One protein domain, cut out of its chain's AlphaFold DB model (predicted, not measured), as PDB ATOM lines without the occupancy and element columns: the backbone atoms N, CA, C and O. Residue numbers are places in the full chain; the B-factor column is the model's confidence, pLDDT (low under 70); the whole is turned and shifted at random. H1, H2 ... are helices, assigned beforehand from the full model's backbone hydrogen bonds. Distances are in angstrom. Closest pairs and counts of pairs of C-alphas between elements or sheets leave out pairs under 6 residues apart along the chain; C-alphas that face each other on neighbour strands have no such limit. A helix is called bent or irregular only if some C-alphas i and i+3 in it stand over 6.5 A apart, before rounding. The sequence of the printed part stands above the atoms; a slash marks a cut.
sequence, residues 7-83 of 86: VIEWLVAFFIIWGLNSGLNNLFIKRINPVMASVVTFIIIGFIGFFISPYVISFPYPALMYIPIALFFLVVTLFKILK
ATOM      1  N   VAL A   7     -32.615  -2.549  15.211       78.75
ATOM      2  CA  VAL A   7     -31.492  -2.979  16.062       78.75
ATOM      3  C   VAL A   7     -30.371  -1.933  16.088       78.75
ATOM      4  O   VAL A   7     -29.822  -1.657  17.155       78.75
ATOM      5  N   ILE A   8     -30.041  -1.324  14.947       81.38
ATOM      6  CA  ILE A   8     -29.040  -0.249  14.864       81.38
ATOM      7  C   ILE A   8     -29.512   0.981  15.647       81.38
ATOM      8  O   ILE A   8     -28.745   1.535  16.429       81.38
ATOM      9  N   GLU A   9     -30.773   1.381  15.489       74.62
ATOM     10  CA  GLU A   9     -31.383   2.500  16.215       74.62
ATOM     11  C   GLU A   9     -31.318   2.288  17.729       74.62
ATOM     12  O   GLU A   9     -30.928   3.180  18.488       74.62
ATOM     13  N   TRP A  10     -31.634   1.069  18.164       78.50
ATOM     14  CA  TRP A  10     -31.600   0.676  19.563       78.50
ATOM     15  C   TRP A  10     -30.175   0.674  20.128       78.50
ATOM     16  O   TRP A  10     -29.947   1.188  21.223       78.50
ATOM     17  N   LEU A  11     -29.193   0.176  19.367       83.19
ATOM     18  CA  LEU A  11     -27.777   0.226  19.744       83.19
ATOM     19  C   LEU A  11     -27.259   1.665  19.838       83.19
ATOM     20  O   LEU A  11     -26.573   2.009  20.797       83.19
ATOM     21  N   VAL A  12     -27.601   2.526  18.881       81.94
ATOM     22  CA  VAL A  12     -27.206   3.941  18.906       81.94
ATOM     23  C   VAL A  12     -27.798   4.637  20.132       81.94
ATOM     24  O   VAL A  12     -27.065   5.294  20.874       81.94
ATOM     25  N   ALA A  13     -29.088   4.434  20.411       78.44
ATOM     26  CA  ALA A  13     -29.725   4.960  21.616       78.44
ATOM     27  C   ALA A  13     -29.059   4.428  22.897       78.44
ATOM     28  O   ALA A  13     -28.837   5.192  23.838       78.44
ATOM     29  N   PHE A  14     -28.670   3.149  22.914       83.56
ATOM     30  CA  PHE A  14     -27.935   2.539  24.020       83.56
ATOM     31  C   PHE A  14     -26.606   3.250  24.294       83.56
ATOM     32  O   PHE A  14     -26.351   3.646  25.432       83.56
ATOM     33  N   PHE A  15     -25.784   3.480  23.267       83.62
ATOM     34  CA  PHE A  15     -24.502   4.174  23.424       83.62
ATOM     35  C   PHE A  15     -24.666   5.640  23.842       83.62
ATOM     36  O   PHE A  15     -23.904   6.121  24.684       83.62
ATOM     37  N   ILE A  16     -25.673   6.342  23.315       83.94
ATOM     38  CA  ILE A  16     -25.958   7.736  23.684       83.94
ATOM     39  C   ILE A  16     -26.370   7.834  25.156       83.94
ATOM     40  O   ILE A  16     -25.798   8.627  25.908       83.94
ATOM     41  N   ILE A  17     -27.325   7.005  25.590       83.94
ATOM     42  CA  ILE A  17     -27.800   6.981  26.981       83.94
ATOM     43  C   ILE A  17     -26.666   6.583  27.925       83.94
ATOM     44  O   ILE A  17     -26.525   7.178  28.994       83.94
ATOM     45  N   TRP A  18     -25.823   5.630  27.529       84.56
ATOM     46  CA  TRP A  18     -24.655   5.247  28.315       84.56
ATOM     47  C   TRP A  18     -23.675   6.405  28.509       84.56
ATOM     48  O   TRP A  18     -23.259   6.679  29.639       84.56
ATOM     49  N   GLY A  19     -23.325   7.098  27.420       83.88
ATOM     50  CA  GLY A  19     -22.421   8.245  27.446       83.88
ATOM     51  C   GLY A  19     -22.963   9.375  28.318       83.88
ATOM     52  O   GLY A  19     -22.243   9.886  29.177       83.88
ATOM     53  N   LEU A  20     -24.251   9.698  28.169       86.31
ATOM     54  CA  LEU A  20     -24.948  10.674  29.007       86.31
ATOM     55  C   LEU A  20     -24.948  10.262  30.479       86.31
ATOM     56  O   LEU A  20     -24.591  11.071  31.332       86.31
ATOM     57  N   ASN A  21     -25.292   9.009  30.784       86.25
ATOM     58  CA  ASN A  21     -25.332   8.517  32.159       86.25
ATOM     59  C   ASN A  21     -23.950   8.572  32.812       86.25
ATOM     60  O   ASN A  21     -23.807   9.092  33.912       86.25
ATOM     61  N   SER A  22     -22.911   8.095  32.128       84.81
ATOM     62  CA  SER A  22     -21.539   8.141  32.640       84.81
ATOM     63  C   SER A  22     -21.048   9.583  32.830       84.81
ATOM     64  O   SER A  22     -20.501   9.924  33.881       84.81
ATOM     65  N   GLY A  23     -21.278  10.451  31.840       85.44
ATOM     66  CA  GLY A  23     -20.850  11.848  31.870       85.44
ATOM     67  C   GLY A  23     -21.525  12.648  32.983       85.44
ATOM     68  O   GLY A  23     -20.837  13.263  33.799       85.44
ATOM     69  N   LEU A  24     -22.856  12.596  33.055       85.88
ATOM     70  CA  LEU A  24     -23.640  13.300  34.068       85.88
ATOM     71  C   LEU A  24     -23.342  12.773  35.469       85.88
ATOM     72  O   LEU A  24     -23.092  13.565  36.374       85.88
ATOM     73  N   ASN A  25     -23.283  11.455  35.654       84.50
ATOM     74  CA  ASN A  25     -23.071  10.895  36.982       84.50
ATOM     75  C   ASN A  25     -21.662  11.205  37.514       84.50
ATOM     76  O   ASN A  25     -21.513  11.578  38.674       84.50
ATOM     77  N   ASN A  26     -20.631  11.194  36.660       84.12
ATOM     78  CA  ASN A  26     -19.287  11.652  37.041       84.12
ATOM     79  C   ASN A  26     -19.231  13.158  37.366       84.12
ATOM     80  O   ASN A  26     -18.420  13.581  38.194       84.12
ATOM     81  N   LEU A  27     -20.071  13.972  36.723       85.81
ATOM     82  CA  LEU A  27     -20.221  15.400  37.016       85.81
ATOM     83  C   LEU A  27     -20.911  15.627  38.368       85.81
ATOM     84  O   LEU A  27     -20.447  16.444  39.167       85.81
ATOM     85  N   PHE A  28     -21.988  14.888  38.640       84.12
ATOM     86  CA  PHE A  28     -22.803  15.038  39.843       84.12
ATOM     87  C   PHE A  28     -22.187  14.382  41.083       84.12
ATOM     88  O   PHE A  28     -22.257  14.979  42.152       84.12
ATOM     89  N   ILE A  29     -21.505  13.236  40.968       80.19
ATOM     90  CA  ILE A  29     -20.797  12.586  42.092       80.19
ATOM     91  C   ILE A  29     -19.778  13.527  42.750       80.19
ATOM     92  O   ILE A  29     -19.540  13.437  43.950       80.19
ATOM     93  N   LYS A  30     -19.192  14.466  41.995       78.12
ATOM     94  CA  LYS A  30     -18.267  15.470  42.549       78.12
ATOM     95  C   LYS A  30     -18.953  16.522  43.428       78.12
ATOM     96  O   LYS A  30     -18.262  17.239  44.142       78.12
ATOM     97  N   ARG A  31     -20.278  16.666  43.333       77.56
ATOM     98  CA  ARG A  31     -21.051  17.731  43.994       77.56
ATOM     99  C   ARG A  31     -22.083  17.221  45.001       77.56
ATOM    100  O   ARG A  31     -22.448  17.976  45.892       77.56
ATOM    101  N   ILE A  32     -22.568  15.987  44.862       84.25
ATOM    102  CA  ILE A  32     -23.632  15.408  45.695       84.25
ATOM    103  C   ILE A  32     -23.370  13.930  46.009       84.25
ATOM    104  O   ILE A  32     -22.497  13.297  45.417       84.25
ATOM    105  N   ASN A  33     -24.156  13.371  46.937       83.25
ATOM    106  CA  ASN A  33     -24.106  11.950  47.284       83.25
ATOM    107  C   ASN A  33     -24.253  11.073  46.014       83.25
ATOM    108  O   ASN A  33     -25.157  11.332  45.215       83.25
ATOM    109  N   PRO A  34     -23.426  10.025  45.832       77.62
ATOM    110  CA  PRO A  34     -23.450   9.160  44.651       77.62
ATOM    111  C   PRO A  34     -24.816   8.566  44.284       77.62
ATOM    112  O   PRO A  34     -25.153   8.439  43.103       77.62
ATOM    113  N   VAL A  35     -25.633   8.227  45.283       80.25
ATOM    114  CA  VAL A  35     -26.987   7.709  45.045       80.25
ATOM    115  C   VAL A  35     -27.866   8.804  44.439       80.25
ATOM    116  O   VAL A  35     -28.517   8.590  43.418       80.25
ATOM    117  N   MET A  36     -27.814  10.006  45.016       82.06
ATOM    118  CA  MET A  36     -28.559  11.170  44.533       82.06
ATOM    119  C   MET A  36     -28.103  11.586  43.128       82.06
ATOM    120  O   MET A  36     -28.935  11.890  42.279       82.06
ATOM    121  N   ALA A  37     -26.797  11.525  42.846       82.88
ATOM    122  CA  ALA A  37     -26.232  11.777  41.519       82.88
ATOM    123  C   ALA A  37     -26.809  10.843  40.448       82.88
ATOM    124  O   ALA A  37     -27.160  11.293  39.356       82.88
ATOM    125  N   SER A  38     -26.973   9.562  40.780       82.31
ATOM    126  CA  SER A  38     -27.538   8.562  39.869       82.31
ATOM    127  C   SER A  38     -29.021   8.803  39.595       82.31
ATOM    128  O   SER A  38     -29.446   8.752  38.442       82.31
ATOM    129  N   VAL A  39     -29.801   9.131  40.630       84.50
ATOM    130  CA  VAL A  39     -31.233   9.448  40.490       84.50
ATOM    131  C   VAL A  39     -31.436  10.715  39.656       84.50
ATOM    132  O   VAL A  39     -32.229  10.713  38.718       84.50
ATOM    133  N   VAL A  40     -30.680  11.781  39.937       85.38
ATOM    134  CA  VAL A  40     -30.745  13.042  39.179       85.38
ATOM    135  C   VAL A  40     -30.348  12.824  37.718       85.38
ATOM    136  O   VAL A  40     -31.027  13.309  36.816       85.38
ATOM    137  N   THR A  41     -29.297  12.040  37.471       85.88
ATOM    138  CA  THR A  41     -28.867  11.680  36.113       85.88
ATOM    139  C   THR A  41     -29.967  10.937  35.354       85.88
ATOM    140  O   THR A  41     -30.255  11.278  34.209       85.88
ATOM    141  N   PHE A  42     -30.627   9.971  35.996       85.50
ATOM    142  CA  PHE A  42     -31.741   9.239  35.397       85.50
ATOM    143  C   PHE A  42     -32.924  10.150  35.054       85.50
ATOM    144  O   PHE A  42     -33.463  10.049  33.955       85.50
ATOM    145  N   ILE A  43     -33.290  11.078  35.944       86.56
ATOM    146  CA  ILE A  43     -34.364  12.052  35.693       86.56
ATOM    147  C   ILE A  43     -34.023  12.935  34.485       86.56
ATOM    148  O   ILE A  43     -34.859  13.119  33.602       86.56
ATOM    149  N   ILE A  44     -32.790  13.443  34.406       86.12
ATOM    150  CA  ILE A  44     -32.334  14.282  33.288       86.12
ATOM    151  C   ILE A  44     -32.373  13.501  31.971       86.12
ATOM    152  O   ILE A  44     -32.891  14.008  30.980       86.12
ATOM    153  N   ILE A  45     -31.887  12.258  31.957       84.94
ATOM    154  CA  ILE A  45     -31.952  11.387  30.775       84.94
ATOM    155  C   ILE A  45     -33.403  11.088  30.394       84.94
ATOM    156  O   ILE A  45     -33.719  11.080  29.208       84.94
ATOM    157  N   GLY A  46     -34.292  10.889  31.369       80.69
ATOM    158  CA  GLY A  46     -35.724  10.705  31.139       80.69
ATOM    159  C   GLY A  46     -36.366  11.915  30.457       80.69
ATOM    160  O   GLY A  46     -37.071  11.752  29.463       80.69
ATOM    161  N   PHE A  47     -36.064  13.131  30.925       83.56
ATOM    162  CA  PHE A  47     -36.529  14.365  30.288       83.56
ATOM    163  C   PHE A  47     -35.942  14.557  28.889       83.56
ATOM    164  O   PHE A  47     -36.674  14.889  27.962       83.56
ATOM    165  N   ILE A  48     -34.645  14.298  28.716       79.56
ATOM    166  CA  ILE A  48     -33.980  14.321  27.410       79.56
ATOM    167  C   ILE A  48     -34.655  13.322  26.466       79.56
ATOM    168  O   ILE A  48     -35.021  13.689  25.359       79.56
ATOM    169  N   GLY A  49     -34.900  12.087  26.899       75.12
ATOM    170  CA  GLY A  49     -35.593  11.081  26.098       75.12
ATOM    171  C   GLY A  49     -37.007  11.518  25.714       75.12
ATOM    172  O   GLY A  49     -37.381  11.415  24.552       75.12
ATOM    173  N   PHE A  50     -37.776  12.067  26.652       75.25
ATOM    174  CA  PHE A  50     -39.151  12.501  26.400       75.25
ATOM    175  C   PHE A  50     -39.241  13.704  25.452       75.25
ATOM    176  O   PHE A  50     -40.057  13.706  24.533       75.25
ATOM    177  N   PHE A  51     -38.398  14.721  25.657       72.75
ATOM    178  CA  PHE A  51     -38.444  15.956  24.878       72.75
ATOM    179  C   PHE A  51     -37.654  15.888  23.583       72.75
ATOM    180  O   PHE A  51     -38.037  16.561  22.640       72.75
ATOM    181  N   ILE A  52     -36.562  15.125  23.524       67.25
ATOM    182  CA  ILE A  52     -35.661  15.105  22.369       67.25
ATOM    183  C   ILE A  52     -35.988  13.951  21.423       67.25
ATOM    184  O   ILE A  52     -35.821  14.142  20.225       67.25
ATOM    185  N   SER A  53     -36.508  12.797  21.870       63.31
ATOM    186  CA  SER A  53     -36.806  11.710  20.913       63.31
ATOM    187  C   SER A  53     -37.786  12.089  19.792       63.31
ATOM    188  O   SER A  53     -37.579  11.581  18.696       63.31
ATOM    189  N   PRO A  54     -38.784  12.980  19.981       61.19
ATOM    190  CA  PRO A  54     -39.675  13.388  18.892       61.19
ATOM    191  C   PRO A  54     -39.009  14.248  17.804       61.19
ATOM    192  O   PRO A  54     -39.483  14.259  16.674       61.19
ATOM    193  N   TYR A  55     -37.943  14.990  18.138       59.12
ATOM    194  CA  TYR A  55     -37.313  15.987  17.244       59.12
ATOM    195  C   TYR A  55     -35.898  15.591  16.796       59.12
ATOM    196  O   TYR A  55     -35.444  15.972  15.723       59.12
ATOM    197  N   VAL A  56     -35.215  14.830  17.654       54.81
ATOM    198  CA  VAL A  56     -33.917  14.162  17.505       54.81
ATOM    199  C   VAL A  56     -33.837  13.263  16.287       54.81
ATOM    200  O   VAL A  56     -32.917  13.240  15.472       54.81
ATOM    201  N   ILE A  57     -34.827  12.384  16.285       55.31
ATOM    202  CA  ILE A  57     -34.681  11.107  15.651       55.31
ATOM    203  C   ILE A  57     -36.003  10.780  15.015       55.31
ATOM    204  O   ILE A  57     -37.017  10.656  15.691       55.31
ATOM    205  N   SER A  58     -35.974  10.596  13.703       54.53
ATOM    206  CA  SER A  58     -37.062  10.044  12.900       54.53
ATOM    207  C   SER A  58     -37.357   8.582  13.271       54.53
ATOM    208  O   SER A  58     -37.765   7.796  12.420       54.53
ATOM    209  N   PHE A  59     -37.085   8.185  14.516       55.72
ATOM    210  CA  PHE A  59     -37.420   6.889  15.048       55.72
ATOM    211  C   PHE A  59     -38.942   6.822  15.114       55.72
ATOM    212  O   PHE A  59     -39.568   7.621  15.811       55.72
ATOM    213  N   PRO A  60     -39.567   5.871  14.406       57.19
ATOM    214  CA  PRO A  60     -41.020   5.741  14.371       57.19
ATOM    215  C   PRO A  60     -41.596   5.278  15.721       57.19
ATOM    216  O   PRO A  60     -42.796   5.035  15.840       57.19
ATOM    217  N   TYR A  61     -40.745   5.125  16.736       61.91
ATOM    218  CA  TYR A  61     -41.047   4.482  17.994       61.91
ATOM    219  C   TYR A  61     -41.011   5.476  19.161       61.91
ATOM    220  O   TYR A  61     -40.103   6.304  19.251       61.91
ATOM    221  N   PRO A  62     -41.989   5.402  20.081       64.38
ATOM    222  CA  PRO A  62     -42.128   6.366  21.162       64.38
ATOM    223  C   PRO A  62     -40.958   6.309  22.150       64.38
ATOM    224  O   PRO A  62     -40.402   5.240  22.408       64.38
ATOM    225  N   ALA A  63     -40.672   7.451  22.791       64.81
ATOM    226  CA  ALA A  63     -39.640   7.622  23.824       64.81
ATOM    227  C   ALA A  63     -39.652   6.527  24.915       64.81
ATOM    228  O   ALA A  63     -38.619   6.184  25.490       64.81
ATOM    229  N   LEU A  64     -40.828   5.942  25.163       68.00
ATOM    230  CA  LEU A  64     -41.046   4.815  26.069       68.00
ATOM    231  C   LEU A  64     -40.149   3.600  25.767       68.00
ATOM    232  O   LEU A  64     -39.759   2.900  26.699       68.00
ATOM    233  N   MET A  65     -39.764   3.363  24.506       70.62
ATOM    234  CA  MET A  65     -38.876   2.250  24.140       70.62
ATOM    235  C   MET A  65     -37.455   2.382  24.699       70.62
ATOM    236  O   MET A  65     -36.754   1.377  24.816       70.62
ATOM    237  N   TYR A  66     -37.027   3.590  25.073       73.19
ATOM    238  CA  TYR A  66     -35.691   3.840  25.620       73.19
ATOM    239  C   TYR A  66     -35.651   3.791  27.153       73.19
ATOM    240  O   TYR A  66     -34.570   3.720  27.741       73.19
ATOM    241  N   ILE A  67     -36.811   3.771  27.821       75.12
ATOM    242  CA  ILE A  67     -36.907   3.672  29.285       75.12
ATOM    243  C   ILE A  67     -36.220   2.409  29.829       75.12
ATOM    244  O   ILE A  67     -35.472   2.540  30.800       75.12
ATOM    245  N   PRO A  68     -36.376   1.207  29.231       79.56
ATOM    246  CA  PRO A  68     -35.664   0.012  29.688       79.56
ATOM    247  C   PRO A  68     -34.140   0.179  29.675       79.56
ATOM    248  O   PRO A  68     -33.464  -0.285  30.591       79.56
ATOM    249  N   ILE A  69     -33.599   0.891  28.679       80.88
ATOM    250  CA  ILE A  69     -32.165   1.185  28.576       80.88
ATOM    251  C   ILE A  69     -31.737   2.127  29.710       80.88
ATOM    252  O   ILE A  69     -30.754   1.864  30.403       80.88
ATOM    253  N   ALA A  70     -32.485   3.209  29.937       79.06
ATOM    254  CA  ALA A  70     -32.194   4.152  31.015       79.06
ATOM    255  C   ALA A  70     -32.279   3.486  32.402       79.06
ATOM    256  O   ALA A  70     -31.416   3.714  33.252       79.06
ATOM    257  N   LEU A  71     -33.274   2.617  32.616       82.06
ATOM    258  CA  LEU A  71     -33.425   1.829  33.842       82.06
ATOM    259  C   LEU A  71     -32.265   0.851  34.032       82.06
ATOM    260  O   LEU A  71     -31.724   0.765  35.132       82.06
ATOM    261  N   PHE A  72     -31.843   0.156  32.972       84.94
ATOM    262  CA  PHE A  72     -30.684  -0.733  33.020       84.94
ATOM    263  C   PHE A  72     -29.437   0.011  33.514       84.94
ATOM    264  O   PHE A  72     -28.771  -0.439  34.447       84.94
ATOM    265  N   PHE A  73     -29.157   1.194  32.962       81.06
ATOM    266  CA  PHE A  73     -28.008   1.990  33.384       81.06
ATOM    267  C   PHE A  73     -28.135   2.558  34.795       81.06
ATOM    268  O   PHE A  73     -27.136   2.572  35.520       81.06
ATOM    269  N   LEU A  74     -29.330   2.972  35.221       82.88
ATOM    270  CA  LEU A  74     -29.576   3.372  36.607       82.88
ATOM    271  C   LEU A  74     -29.249   2.219  37.565       82.88
ATOM    272  O   LEU A  74     -28.466   2.404  38.496       82.88
ATOM    273  N   VAL A  75     -29.788   1.025  37.307       83.56
ATOM    274  CA  VAL A  75     -29.574  -0.170  38.137       83.56
ATOM    275  C   VAL A  75     -28.094  -0.540  38.188       83.56
ATOM    276  O   VAL A  75     -27.539  -0.677  39.276       83.56
ATOM    277  N   VAL A  76     -27.418  -0.632  37.038       82.69
ATOM    278  CA  VAL A  76     -25.976  -0.926  36.969       82.69
ATOM    279  C   VAL A  76     -25.166   0.099  37.760       82.69
ATOM    280  O   VAL A  76     -24.239  -0.265  38.487       82.69
ATOM    281  N   THR A  77     -25.511   1.382  37.648       80.19
ATOM    282  CA  THR A  77     -24.760   2.432  38.336       80.19
ATOM    283  C   THR A  77     -24.985   2.395  39.842       80.19
ATOM    284  O   THR A  77     -24.022   2.482  40.601       80.19
ATOM    285  N   LEU A  78     -26.223   2.165  40.284       80.06
ATOM    286  CA  LEU A  78     -26.540   1.956  41.694       80.06
ATOM    287  C   LEU A  78     -25.810   0.734  42.256       80.06
ATOM    288  O   LEU A  78     -25.192   0.849  43.306       80.06
ATOM    289  N   PHE A  79     -25.781  -0.397  41.544       82.31
ATOM    290  CA  PHE A  79     -25.005  -1.571  41.961       82.31
ATOM    291  C   PHE A  79     -23.511  -1.274  42.079       82.31
ATOM    292  O   PHE A  79     -22.869  -1.753  43.010       82.31
ATOM    293  N   LYS A  80     -22.943  -0.484  41.163       79.56
ATOM    294  CA  LYS A  80     -21.529  -0.089  41.207       79.56
ATOM    295  C   LYS A  80     -21.213   0.825  42.394       79.56
ATOM    296  O   LYS A  80     -20.116   0.751  42.932       79.56
ATOM    297  N   ILE A  81     -22.154   1.684  42.775       76.81
ATOM    298  CA  ILE A  81     -22.020   2.619  43.899       76.81
ATOM    299  C   ILE A  81     -22.254   1.918  45.242       76.81
ATOM    300  O   ILE A  81     -21.569   2.218  46.214       76.81
ATOM    301  N   LEU A  82     -23.225   1.002  45.294       75.31
ATOM    302  CA  LEU A  82     -23.629   0.275  46.499       75.31
ATOM    303  C   LEU A  82     -22.761  -0.950  46.777       75.31
ATOM    304  O   LEU A  82     -22.728  -1.404  47.918       75.31
ATOM    305  N   LYS A  83     -22.057  -1.498  45.775       63.28
ATOM    306  CA  LYS A  83     -21.025  -2.498  46.050       63.28
ATOM    307  C   LYS A  83     -19.883  -1.810  46.800       63.28
ATOM    308  O   LYS A  83     -19.227  -0.946  46.209       63.28
TER     309      LYS A  83
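This is residues 7 to 83 of the 86 residues of an uncharacterized protein of Candidatus Anoxychlamydiales bacterium (UniProt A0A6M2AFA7). Three long helices make an up-and-down bundle, each running against the one before it. H2 and H3 form a hairpin, nearly side by side, and H1 lies slantwise over both of them. The printed part has 77 residues with three named helices in the order H1, H2, H3 and no named strand; its class is all helix. The whole is compact, with a radius of gyration of the C-alphas of 12.6 A, and elongated, spanning 37 by 20 by 16 A.

Start at H1, residues 7 to 29, and look next at H2, residues 34 to 56: they touch as a helical hairpin, opposite ways at a steep tilt of 39 degrees, with the C-alphas of Phe 28 and Ala 37 closest at 5.0 A. H3, residues 63 to 82, touches H1 with residues 66 to 73 alone, the same way at a steep tilt of 42 degrees; its closest C-alphas there are those of Phe 14 and Ile 69, 6.4 A apart. H2 and H3 touch as a second helical hairpin, opposite ways at a shallow tilt of 17 degrees, with the C-alphas of Phe 50 and Ala 63 closest at 5.5 A. In H1 every O i to N i+4 pair is within hydrogen-bond range; in H2 it is 17 of 19, in H3 13 of 16.

Find C-alpha 7 at (-31.492, -2.979, 16.062); from there H1 runs 32.2 A to C-alpha 29. H2 covers 29.5 A from C-alpha 34 at (-23.450, 9.160, 44.651) to C-alpha 56, with a kink of 35 degrees near residue 50. It is irregular, but only just: C-alphas 51 and 54 are 6.6 A apart. H3 runs 28.7 A from C-alpha 63 to C-alpha 82 at (-23.629, 0.275, 46.499), also only just irregular, with C-alphas 65 and 68 at 6.8 A.

The two C-alphas farthest apart are those of Ser 58 and Lys 83, 38.9 A. The printed part has no cut; the link from H1 to H2 is tight and that from H2 to H3 is short. Look for pLDDT under 70 at residues 52 to 64 and at residue 83.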